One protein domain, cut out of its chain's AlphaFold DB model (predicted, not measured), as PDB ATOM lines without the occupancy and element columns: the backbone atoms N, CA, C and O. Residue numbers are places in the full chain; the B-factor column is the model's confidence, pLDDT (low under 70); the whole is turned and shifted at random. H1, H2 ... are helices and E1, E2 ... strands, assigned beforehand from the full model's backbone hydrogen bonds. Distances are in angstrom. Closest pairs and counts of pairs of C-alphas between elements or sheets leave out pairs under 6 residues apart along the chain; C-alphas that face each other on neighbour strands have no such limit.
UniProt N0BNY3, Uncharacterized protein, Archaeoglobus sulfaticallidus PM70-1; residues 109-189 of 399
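Overview. This is residues 109 to 189 of the 399 residues of an uncharacterized protein of Archaeoglobus sulfaticallidus PM70-1 (UniProt N0BNY3). A small three-stranded antiparallel sheet, E1, E3 and E2, has the short helix H3 packed on it, while the long helix H2 runs away from it towards one end of an elongated whole, where H1 makes a corner with H2. Towards the other end, residues 139 to 158 make a wide loop that swings far out and folds back to H3; H4 ends the printed part near the last turns of H2. The printed part has 81 residues, in the order H1, H2, E1, H3, E2, E3, H4, and its class is mixed, helices and strands. It is loose, with a radius of gyration of the C-alphas of 14.6 A, and a rod in outline, spanning 50 by 23 by 20 A.

Arrangement. H1, residues 109 to 112, and H2, residues 117 to 133, touch only at the corner by their tight link; their closest C-alphas, of Ile 111 and Ala 120, are 5.3 A apart. H2 is the hub, touching three helices. It touches H3, residues 159 to 164, with residues 123 to 127 alone; the closest C-alphas, of Ile 123 and Leu 162, are 6.8 A apart, and the lines stand at 73 degrees, only just about perpendicular. H2 and H4, residues 186 to 189, only just touch, with 3 pairs of C-alphas within 8 A, the closest those of Tyr 131 and Arg 189 at 6.4 A. In the sheet, E1, residues 136 to 138, is the antiparallel neighbour of E3, residues 180 to 184, with N 138 and O 180 at 2.8 A, within hydrogen-bond range. E3 and E2, residues 168 to 172, form a hairpin, with N 171 and O 181 at 2.9 A. E1, H3 and E2 make a split strand-helix-strand unit, two strands of one sheet that are not neighbours, with a helix between them along the chain and E3 between them in the sheet, and its crossover is right-handed. H3 is on the sheet at a height of 6.7 A, only just over E2, on which 3 of its C-alphas fall. H2 only grazes the sheet, with residues 127 to 133. In H2 and H3 every O i to N i+4 pair is within hydrogen-bond range; H1 and H4 are too short for such a pair.

Along the chain. H1 begins at C-alpha 109, (-22.197, -33.245, 114.357). H2 is 24.3 A long, ending at C-alpha 133, (-32.919, -12.102, 122.775). E2 measures 13.9 A and E3 13.5 A. H4 ends at C-alpha 189, (-23.564, -17.551, 118.762).

Size, cuts and confidence. The two farthest C-alphas, of Gly 112 and Glu 145, are 50.2 A apart. The printed part has no cut. The link E1 to H3 is long, 20 residues. Residues 113 to 118 stand free. Confidence is under 70 in residues 138 to 155 and 175 to 179.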
ATOM      1  N   GLU A 109     -23.240 -32.747 113.452       91.00
ATOM      2  CA  GLU A 109     -22.197 -33.245 114.357       91.00
ATOM      3  C   GLU A 109     -22.564 -33.002 115.829       91.00
ATOM      4  O   GLU A 109     -22.455 -33.898 116.673       91.00
ATOM      5  N   PHE A 110     -23.083 -31.810 116.149       92.88
ATOM      6  CA  PHE A 110     -23.553 -31.502 117.496       92.88
ATOM      7  C   PHE A 110     -24.687 -32.442 117.914       92.88
ATOM      8  O   PHE A 110     -24.602 -33.043 118.980       92.88
ATOM      9  N   ILE A 111     -25.720 -32.626 117.087       94.38
ATOM     10  CA  ILE A 111     -26.843 -33.527 117.390       94.38
ATOM     11  C   ILE A 111     -26.364 -34.980 117.520       94.38
ATOM     12  O   ILE A 111     -26.767 -35.670 118.458       94.38
ATOM     13  N   GLY A 112     -25.482 -35.428 116.625       93.50
ATOM     14  CA  GLY A 112     -24.908 -36.774 116.615       93.50
ATOM     15  C   GLY A 112     -24.049 -37.085 117.842       93.50
ATOM     16  O   GLY A 112     -23.953 -38.246 118.244       93.50
ATOM     17  N   SER A 113     -23.486 -36.063 118.493       93.56
ATOM     18  CA  SER A 113     -22.688 -36.229 119.713       93.56
ATOM     19  C   SER A 113     -23.511 -36.595 120.962       93.56
ATOM     20  O   SER A 113     -22.948 -37.055 121.961       93.56
ATOM     21  N   TYR A 114     -24.841 -36.442 120.929       94.38
ATOM     22  CA  TYR A 114     -25.722 -36.762 122.055       94.38
ATOM     23  C   TYR A 114     -26.419 -38.109 121.864       94.38
ATOM     24  O   TYR A 114     -26.978 -38.408 120.814       94.38
ATOM     25  N   ARG A 115     -26.491 -38.895 122.947       93.38
ATOM     26  CA  ARG A 115     -27.316 -40.117 122.981       93.38
ATOM     27  C   ARG A 115     -28.807 -39.817 122.814       93.38
ATOM     28  O   ARG A 115     -29.516 -40.591 122.187       93.38
ATOM     29  N   ASP A 116     -29.269 -38.717 123.409       94.19
ATOM     30  CA  ASP A 116     -30.633 -38.216 123.260       94.19
ATOM     31  C   ASP A 116     -30.626 -36.987 122.348       94.19
ATOM     32  O   ASP A 116     -30.289 -35.875 122.767       94.19
ATOM     33  N   GLN A 117     -31.011 -37.200 121.092       94.88
ATOM     34  CA  GLN A 117     -31.085 -36.145 120.083       94.88
ATOM     35  C   GLN A 117     -32.136 -35.081 120.432       94.88
ATOM     36  O   GLN A 117     -31.963 -33.912 120.085       94.88
ATOM     37  N   THR A 118     -33.185 -35.437 121.181       94.81
ATOM     38  CA  THR A 118     -34.212 -34.484 121.636       94.81
ATOM     39  C   THR A 118     -33.595 -33.445 122.560       94.81
ATOM     40  O   THR A 118     -33.858 -32.247 122.428       94.81
ATOM     41  N   LYS A 119     -32.712 -33.890 123.463       93.94
ATOM     42  CA  LYS A 119     -31.951 -33.001 124.341       93.94
ATOM     43  C   LYS A 119     -31.042 -32.068 123.542       93.94
ATOM     44  O   LYS A 119     -31.027 -30.873 123.829       93.94
ATOM     45  N   ALA A 120     -30.328 -32.578 122.536       94.25
ATOM     46  CA  ALA A 120     -29.479 -31.746 121.678       94.25
ATOM     47  C   ALA A 120     -30.294 -30.657 120.963       94.25
ATOM     48  O   ALA A 120     -29.940 -29.481 121.015       94.25
ATOM     49  N   VAL A 121     -31.439 -31.021 120.381       94.44
ATOM     50  CA  VAL A 121     -32.345 -30.067 119.722       94.44
ATOM     51  C   VAL A 121     -32.898 -29.034 120.711       94.44
ATOM     52  O   VAL A 121     -33.000 -27.856 120.374       94.44
ATOM     53  N   ALA A 122     -33.223 -29.424 121.945       94.50
ATOM     54  CA  ALA A 122     -33.666 -28.489 122.980       94.50
ATOM     55  C   ALA A 122     -32.566 -27.489 123.391       94.50
ATOM     56  O   ALA A 122     -32.859 -26.307 123.602       94.50
ATOM     57  N   ILE A 123     -31.306 -27.936 123.457       95.12
ATOM     58  CA  ILE A 123     -30.142 -27.066 123.690       95.12
ATOM     59  C   ILE A 123     -29.987 -26.078 122.527       95.12
ATOM     60  O   ILE A 123     -29.880 -24.877 122.765       95.12
ATOM     61  N   LEU A 124     -30.066 -26.553 121.282       95.94
ATOM     62  CA  LEU A 124     -29.973 -25.710 120.084       95.94
ATOM     63  C   LEU A 124     -31.110 -24.680 119.994       95.94
ATOM     64  O   LEU A 124     -30.853 -23.511 119.716       95.94
ATOM     65  N   ASN A 125     -32.355 -25.069 120.287       94.69
ATOM     66  CA  ASN A 125     -33.482 -24.128 120.349       94.69
ATOM     67  C   ASN A 125     -33.277 -23.079 121.455       94.69
ATOM     68  O   ASN A 125     -33.580 -21.908 121.249       94.69
ATOM     69  N   SER A 126     -32.728 -23.473 122.609       93.94
ATOM     70  CA  SER A 126     -32.410 -22.533 123.692       93.94
ATOM     71  C   SER A 126     -31.293 -21.568 123.287       93.94
ATOM     72  O   SER A 126     -31.397 -20.373 123.559       93.94
ATOM     73  N   ALA A 127     -30.263 -22.052 122.584       95.06
ATOM     74  CA  ALA A 127     -29.200 -21.211 122.042       95.06
ATOM     75  C   ALA A 127     -29.764 -20.214 121.022       95.06
ATOM     76  O   ALA A 127     -29.485 -19.022 121.108       95.06
ATOM     77  N   LEU A 128     -30.624 -20.668 120.110       94.88
ATOM     78  CA  LEU A 128     -31.292 -19.800 119.143       94.88
ATOM     79  C   LEU A 128     -32.172 -18.744 119.820       94.88
ATOM     80  O   LEU A 128     -32.131 -17.574 119.448       94.88
ATOM     81  N   LEU A 129     -32.925 -19.119 120.851       92.25
ATOM     82  CA  LEU A 129     -33.743 -18.167 121.593       92.25
ATOM     83  C   LEU A 129     -32.873 -17.115 122.300       92.25
ATOM     84  O   LEU A 129     -33.151 -15.921 122.204       92.25
ATOM     85  N   MET A 130     -31.761 -17.524 122.918       91.44
ATOM     86  CA  MET A 130     -30.774 -16.586 123.467       91.44
ATOM     87  C   MET A 130     -30.171 -15.675 122.392       91.44
ATOM     88  O   MET A 130     -29.952 -14.491 122.650       91.44
ATOM     89  N   TYR A 131     -29.925 -16.206 121.193       93.19
ATOM     90  CA  TYR A 131     -29.426 -15.445 120.051       93.19
ATOM     91  C   TYR A 131     -30.420 -14.356 119.627       93.19
ATOM     92  O   TYR A 131     -30.020 -13.208 119.447       93.19
ATOM     93  N   ILE A 132     -31.717 -14.681 119.574       91.88
ATOM     94  CA  ILE A 132     -32.804 -13.730 119.282       91.88
ATOM     95  C   ILE A 132     -32.924 -12.658 120.377       91.88
ATOM     96  O   ILE A 132     -33.087 -11.471 120.081       91.88
ATOM     97  N   TYR A 133     -32.835 -13.046 121.653       87.06
ATOM     98  CA  TYR A 133     -32.919 -12.102 122.775       87.06
ATOM     99  C   TYR A 133     -31.720 -11.141 122.795       87.06
ATOM    100  O   TYR A 133     -31.888  -9.941 123.059       87.06
ATOM    101  N   GLY A 134     -30.525 -11.654 122.483       85.06
ATOM    102  CA  GLY A 134     -29.236 -10.960 122.518       85.06
ATOM    103  C   GLY A 134     -28.670 -10.838 123.935       85.06
ATOM    104  O   GLY A 134     -27.551 -11.273 124.206       85.06
ATOM    105  N   GLU A 135     -29.462 -10.280 124.845       81.25
ATOM    106  CA  GLU A 135     -29.197 -10.253 126.283       81.25
ATOM    107  C   GLU A 135     -30.502 -10.470 127.046       81.25
ATOM    108  O   GLU A 135     -31.562  -9.999 126.624       81.25
ATOM    109  N   PHE A 136     -30.442 -11.168 128.178       77.69
ATOM    110  CA  PHE A 136     -31.610 -11.328 129.041       77.69
ATOM    111  C   PHE A 136     -31.217 -11.421 130.518       77.69
ATOM    112  O   PHE A 136     -30.155 -11.962 130.837       77.69
ATOM    113  N   PRO A 137     -32.046 -10.899 131.437       73.88
ATOM    114  CA  PRO A 137     -31.693 -10.834 132.847       73.88
ATOM    115  C   PRO A 137     -31.613 -12.220 133.488       73.88
ATOM    116  O   PRO A 137     -32.540 -13.025 133.432       73.88
ATOM    117  N   GLU A 138     -30.497 -12.467 134.166       68.25
ATOM    118  CA  GLU A 138     -30.304 -13.533 135.140       68.25
ATOM    119  C   GLU A 138     -30.953 -13.078 136.458       68.25
ATOM    120  O   GLU A 138     -30.286 -12.611 137.372       68.25
ATOM    121  N   VAL A 139     -32.287 -13.082 136.480       64.88
ATOM    122  CA  VAL A 139     -33.170 -13.114 137.664       64.88
ATOM    123  C   VAL A 139     -32.671 -12.385 138.929       64.88
ATOM    124  O   VAL A 139     -32.622 -12.998 139.981       64.88
ATOM    125  N   TYR A 140     -32.354 -11.083 138.903       52.56
ATOM    126  CA  TYR A 140     -32.210 -10.293 140.145       52.56
ATOM    127  C   TYR A 140     -32.529  -8.812 139.913       52.56
ATOM    128  O   TYR A 140     -31.687  -8.040 139.455       52.56
ATOM    129  N   VAL A 141     -33.739  -8.386 140.287       49.50
ATOM    130  CA  VAL A 141     -34.091  -6.965 140.406       49.50
ATOM    131  C   VAL A 141     -34.174  -6.622 141.890       49.50
ATOM    132  O   VAL A 141     -35.151  -6.935 142.563       49.50
ATOM    133  N   HIS A 142     -33.131  -5.987 142.423       42.75
ATOM    134  CA  HIS A 142     -33.202  -5.323 143.724       42.75
ATOM    135  C   HIS A 142     -33.616  -3.866 143.506       42.75
ATOM    136  O   HIS A 142     -32.772  -2.991 143.322       42.75
ATOM    137  N   THR A 143     -34.914  -3.582 143.536       47.44
ATOM    138  CA  THR A 143     -35.404  -2.204 143.656       47.44
ATOM    139  C   THR A 143     -35.360  -1.774 145.118       47.44
ATOM    140  O   THR A 143     -35.885  -2.468 145.986       47.44
ATOM    141  N   LYS A 144     -34.749  -0.617 145.409       48.75
ATOM    142  CA  LYS A 144     -34.699  -0.044 146.769       48.75
ATOM    143  C   LYS A 144     -36.092   0.247 147.354       48.75
ATOM    144  O   LYS A 144     -36.227   0.283 148.571       48.75
ATOM    145  N   GLU A 145     -37.099   0.438 146.503       46.22
ATOM    146  CA  GLU A 145     -38.436   0.914 146.893       46.22
ATOM    147  C   GLU A 145     -39.455  -0.205 147.143       46.22
ATOM    148  O   GLU A 145     -40.369  -0.033 147.942       46.22
ATOM    149  N   PHE A 146     -39.263  -1.386 146.553       45.06
ATOM    150  CA  PHE A 146     -40.143  -2.536 146.751       45.06
ATOM    151  C   PHE A 146     -39.297  -3.753 147.119       45.06
ATOM    152  O   PHE A 146     -38.554  -4.282 146.296       45.06
ATOM    153  N   ARG A 147     -39.412  -4.223 148.370       43.75
ATOM    154  CA  ARG A 147     -38.814  -5.479 148.871       43.75
ATOM    155  C   ARG A 147     -39.480  -6.732 148.264       43.75
ATOM    156  O   ARG A 147     -39.632  -7.737 148.952       43.75
ATOM    157  N   GLN A 148     -39.925  -6.682 147.013       40.31
ATOM    158  CA  GLN A 148     -40.521  -7.824 146.328       40.31
ATOM    159  C   GLN A 148     -39.503  -8.423 145.361       40.31
ATOM    160  O   GLN A 148     -38.994  -7.752 144.468       40.31
ATOM    161  N   ARG A 149     -39.191  -9.705 145.573       44.94
ATOM    162  CA  ARG A 149     -38.436 -10.521 144.623       44.94
ATOM    163  C   ARG A 149     -39.371 -10.852 143.463       44.94
ATOM    164  O   ARG A 149     -40.248 -11.693 143.619       44.94
ATOM    165  N   LEU A 150     -39.208 -10.186 142.325       44.78
ATOM    166  CA  LEU A 150     -39.833 -10.632 141.081       44.78
ATOM    167  C   LEU A 150     -38.918 -11.682 140.448       44.78
ATOM    168  O   LEU A 150     -37.939 -11.356 139.778       44.78
ATOM    169  N   GLU A 151     -39.215 -12.953 140.714       47.03
ATOM    170  CA  GLU A 151     -38.656 -14.073 139.957       47.03
ATOM    171  C   GLU A 151     -39.317 -14.096 138.578       47.03
ATOM    172  O   GLU A 151     -40.376 -14.690 138.381       47.03
ATOM    173  N   ILE A 152     -38.703 -13.430 137.603       53.41
ATOM    174  CA  ILE A 152     -39.038 -13.680 136.203       53.41
ATOM    175  C   ILE A 152     -38.287 -14.955 135.828       53.41
ATOM    176  O   ILE A 152     -37.067 -14.923 135.670       53.41
ATOM    177  N   LYS A 153     -38.991 -16.092 135.758       51.38
ATOM    178  CA  LYS A 153     -38.396 -17.331 135.241       51.38
ATOM    179  C   LYS A 153     -37.869 -17.049 133.830       51.38
ATOM    180  O   LYS A 153     -38.629 -16.514 133.026       51.38
ATOM    181  N   PRO A 154     -36.597 -17.356 133.527       56.81
ATOM    182  CA  PRO A 154     -36.105 -17.212 132.170       56.81
ATOM    183  C   PRO A 154     -36.898 -18.159 131.267       56.81
ATOM    184  O   PRO A 154     -37.001 -19.348 131.561       56.81
ATOM    185  N   ASP A 155     -37.410 -17.647 130.148       68.31
ATOM    186  CA  ASP A 155     -38.110 -18.447 129.129       68.31
ATOM    187  C   ASP A 155     -37.147 -19.386 128.355       68.31
ATOM    188  O   ASP A 155     -37.529 -20.036 127.386       68.31
ATOM    189  N   ILE A 156     -35.875 -19.469 128.776       82.00
ATOM    190  CA  ILE A 156     -34.829 -20.294 128.167       82.00
ATOM    191  C   ILE A 156     -34.721 -21.626 128.922       82.00
ATOM    192  O   ILE A 156     -34.092 -21.704 129.976       82.00
ATOM    193  N   ALA A 157     -35.308 -22.684 128.361       83.88
ATOM    194  CA  ALA A 157     -35.422 -23.986 129.023       83.88
ATOM    195  C   ALA A 157     -34.073 -24.651 129.377       83.88
ATOM    196  O   ALA A 157     -33.962 -25.222 130.457       83.88
ATOM    197  N   MET A 158     -33.058 -24.565 128.503       90.44
ATOM    198  CA  MET A 158     -31.762 -25.262 128.658       90.44
ATOM    199  C   MET A 158     -30.593 -24.308 128.956       90.44
ATOM    200  O   MET A 158     -29.473 -24.502 128.479       90.44
ATOM    201  N   LEU A 159     -30.849 -23.216 129.683       88.88
ATOM    202  CA  LEU A 159     -29.835 -22.195 129.956       88.88
ATOM    203  C   LEU A 159     -28.620 -22.744 130.718       88.88
ATOM    204  O   LEU A 159     -27.479 -22.441 130.370       88.88
ATOM    205  N   GLU A 160     -28.850 -23.534 131.762       88.56
ATOM    206  CA  GLU A 160     -27.759 -24.049 132.593       88.56
ATOM    207  C   GLU A 160     -26.920 -25.081 131.831       88.56
ATOM    208  O   GLU A 160     -25.694 -25.078 131.932       88.56
ATOM    209  N   GLU A 161     -27.534 -25.899 130.976       92.12
ATOM    210  CA  GLU A 161     -26.821 -26.761 130.035       92.12
ATOM    211  C   GLU A 161     -25.928 -25.952 129.088       92.12
ATOM    212  O   GLU A 161     -24.763 -26.306 128.914       92.12
ATOM    213  N   LEU A 162     -26.427 -24.850 128.519       92.81
ATOM    214  CA  LEU A 162     -25.624 -23.981 127.650       92.81
ATOM    215  C   LEU A 162     -24.419 -23.386 128.386       92.81
ATOM    216  O   LEU A 162     -23.327 -23.318 127.817       92.81
ATOM    217  N   LYS A 163     -24.583 -22.989 129.653       91.69
ATOM    218  CA  LYS A 163     -23.470 -22.506 130.486       91.69
ATOM    219  C   LYS A 163     -22.454 -23.606 130.770       91.69
ATOM    220  O   LYS A 163     -21.256 -23.380 130.621       91.69
ATOM    221  N   ASN A 164     -22.920 -24.803 131.119       92.94
ATOM    222  CA  ASN A 164     -22.056 -25.953 131.396       92.94
ATOM    223  C   ASN A 164     -21.245 -26.391 130.166       92.94
ATOM    224  O   ASN A 164     -20.132 -26.888 130.315       92.94
ATOM    225  N   LEU A 165     -21.775 -26.173 128.961       92.94
ATOM    226  CA  LEU A 165     -21.076 -26.408 127.693       92.94
ATOM    227  C   LEU A 165     -20.133 -25.261 127.289       92.94
ATOM    228  O   LEU A 165     -19.493 -25.349 126.247       92.94
ATOM    229  N   GLY A 166     -20.059 -24.173 128.062       93.50
ATOM    230  CA  GLY A 166     -19.271 -22.987 127.708       93.50
ATOM    231  C   GLY A 166     -19.857 -22.164 126.554       93.50
ATOM    232  O   GLY A 166     -19.178 -21.307 125.993       93.50
ATOM    233  N   MET A 167     -21.121 -22.395 126.193       94.62
ATOM    234  CA  MET A 167     -21.818 -21.698 125.102       94.62
ATOM    235  C   MET A 167     -22.563 -20.448 125.576       94.62
ATOM    236  O   MET A 167     -22.924 -19.583 124.778       94.62
ATOM    237  N   ALA A 168     -22.787 -20.332 126.883       93.88
ATOM    238  CA  ALA A 168     -23.390 -19.171 127.512       93.88
ATOM    239  C   ALA A 168     -22.617 -18.766 128.766       93.88
ATOM    240  O   ALA A 168     -21.940 -19.574 129.399       93.88
ATOM    241  N   TYR A 169     -22.739 -17.501 129.142       90.56
ATOM    242  CA  TYR A 169     -22.171 -16.970 130.372       90.56
ATOM    243  C   TYR A 169     -23.053 -15.862 130.931       90.56
ATOM    244  O   TYR A 169     -23.865 -15.268 130.218       90.56
ATOM    245  N   SER A 170     -22.842 -15.546 132.205       88.19
ATOM    246  CA  SER A 170     -23.558 -14.466 132.870       88.19
ATOM    247  C   SER A 170     -22.611 -13.399 133.380       88.19
ATOM    248  O   SER A 170     -21.592 -13.698 134.011       88.19
ATOM    249  N   HIS A 171     -22.964 -12.139 133.153       83.56
ATOM    250  CA  HIS A 171     -22.143 -10.995 133.525       83.56
ATOM    251  C   HIS A 171     -23.005  -9.825 134.032       83.56
ATOM    252  O   HIS A 171     -24.084  -9.585 133.486       83.56
ATOM    253  N   PRO A 172     -22.566  -9.063 135.057       76.50
ATOM    254  CA  PRO A 172     -23.233  -7.820 135.459       76.50
ATOM    255  C   PRO A 172     -23.331  -6.822 134.296       76.50
ATOM    256  O   PRO A 172     -22.351  -6.634 133.574       76.50
ATOM    257  N   LYS A 173     -24.485  -6.166 134.111       71.12
ATOM    258  CA  LYS A 173     -24.677  -5.221 132.990       71.12
ATOM    259  C   LYS A 173     -23.823  -3.955 133.117       71.12
ATOM    260  O   LYS A 173     -23.244  -3.499 132.139       71.12
ATOM    261  N   GLU A 174     -23.714  -3.404 134.323       72.19
ATOM    262  CA  GLU A 174     -22.885  -2.231 134.626       72.19
ATOM    263  C   GLU A 174     -22.217  -2.408 136.000       72.19
ATOM    264  O   GLU A 174     -22.714  -3.141 136.862       72.19
ATOM    265  N   ARG A 175     -21.087  -1.718 136.233       60.78
ATOM    266  CA  ARG A 175     -20.488  -1.639 137.576       60.78
ATOM    267  C   ARG A 175     -21.538  -1.060 138.533       60.78
ATOM    268  O   ARG A 175     -21.995   0.055 138.321       60.78
ATOM    269  N   ASN A 176     -21.873  -1.801 139.592       60.03
ATOM    270  CA  ASN A 176     -22.849  -1.453 140.642       60.03
ATOM    271  C   ASN A 176     -24.336  -1.686 140.320       60.03
ATOM    272  O   ASN A 176     -25.187  -1.307 141.126       60.03
ATOM    273  N   VAL A 177     -24.670  -2.339 139.205       64.62
ATOM    274  CA  VAL A 177     -26.046  -2.793 138.945       64.62
ATOM    275  C   VAL A 177     -26.189  -4.257 139.386       64.62
ATOM    276  O   VAL A 177     -25.409  -5.096 138.935       64.62
ATOM    277  N   PRO A 178     -27.166  -4.597 140.254       61.28
ATOM    278  CA  PRO A 178     -27.342  -5.966 140.750       61.28
ATOM    279  C   PRO A 178     -27.853  -6.934 139.671       61.28
ATOM    280  O   PRO A 178     -27.708  -8.144 139.825       61.28
ATOM    281  N   ALA A 179     -28.421  -6.415 138.578       69.12
ATOM    282  CA  ALA A 179     -28.890  -7.218 137.460       69.12
ATOM    283  C   ALA A 179     -27.708  -7.833 136.694       69.12
ATOM    284  O   ALA A 179     -26.908  -7.144 136.044       69.12
ATOM    285  N   ARG A 180     -27.620  -9.160 136.759       75.88
ATOM    286  CA  ARG A 180     -26.776  -9.968 135.884       75.88
ATOM    287  C   ARG A 180     -27.545 -10.250 134.601       75.88
ATOM    288  O   ARG A 180     -28.764 -10.371 134.621       75.88
ATOM    289  N   MET A 181     -26.839 -10.309 133.486       81.12
ATOM    290  CA  MET A 181     -27.397 -10.617 132.175       81.12
ATOM    291  C   MET A 181     -26.704 -11.864 131.642       81.12
ATOM    292  O   MET A 181     -25.497 -12.028 131.830       81.12
ATOM    293  N   ASN A 182     -27.467 -12.729 130.995       86.12
ATOM    294  CA  ASN A 182     -26.965 -13.893 130.291       86.12
ATOM    295  C   ASN A 182     -26.704 -13.532 128.828       86.12
ATOM    296  O   ASN A 182     -27.499 -12.831 128.195       86.12
ATOM    297  N   TYR A 183     -25.613 -14.065 128.296       90.19
ATOM    298  CA  TYR A 183     -25.173 -13.878 126.921       90.19
ATOM    299  C   TYR A 183     -24.684 -15.210 126.359       90.19
ATOM    300  O   TYR A 183     -24.184 -16.057 127.099       90.19
ATOM    301  N   LEU A 184     -24.776 -15.375 125.043       93.62
ATOM    302  CA  LEU A 184     -24.024 -16.417 124.348       93.62
ATOM    303  C   LEU A 184     -22.553 -16.011 124.213       93.62
ATOM    304  O   LEU A 184     -22.259 -14.841 123.923       93.62
ATOM    305  N   THR A 185     -21.654 -16.983 124.368       93.81
ATOM    306  CA  THR A 185     -20.251 -16.869 123.939       93.81
ATOM    307  C   THR A 185     -20.165 -16.789 122.411       93.81
ATOM    308  O   THR A 185     -21.172 -16.934 121.719       93.81
ATOM    309  N   GLU A 186     -18.977 -16.523 121.861       88.88
ATOM    310  CA  GLU A 186     -18.779 -16.506 120.403       88.88
ATOM    311  C   GLU A 186     -19.153 -17.860 119.777       88.88
ATOM    312  O   GLU A 186     -20.005 -17.898 118.892       88.88
ATOM    313  N   ASP A 187     -18.660 -18.962 120.351       87.75
ATOM    314  CA  ASP A 187     -18.992 -20.326 119.921       87.75
ATOM    315  C   ASP A 187     -20.501 -20.614 120.014       87.75
ATOM    316  O   ASP A 187     -21.099 -21.172 119.094       87.75
ATOM    317  N   GLY A 188     -21.153 -20.182 121.102       94.25
ATOM    318  CA  GLY A 188     -22.601 -20.328 121.267       94.25
ATOM    319  C   GLY A 188     -23.409 -19.544 120.229       94.25
ATOM    320  O   GLY A 188     -24.441 -20.025 119.759       94.25
ATOM    321  N   ARG A 189     -22.941 -18.351 119.833       92.25
ATOM    322  CA  ARG A 189     -23.564 -17.551 118.762       92.25
ATOM    323  C   ARG A 189     -23.382 -18.199 117.401       92.25
ATOM    324  O   ARG A 189     -24.324 -18.194 116.615       92.25
TER     325      ARG A 189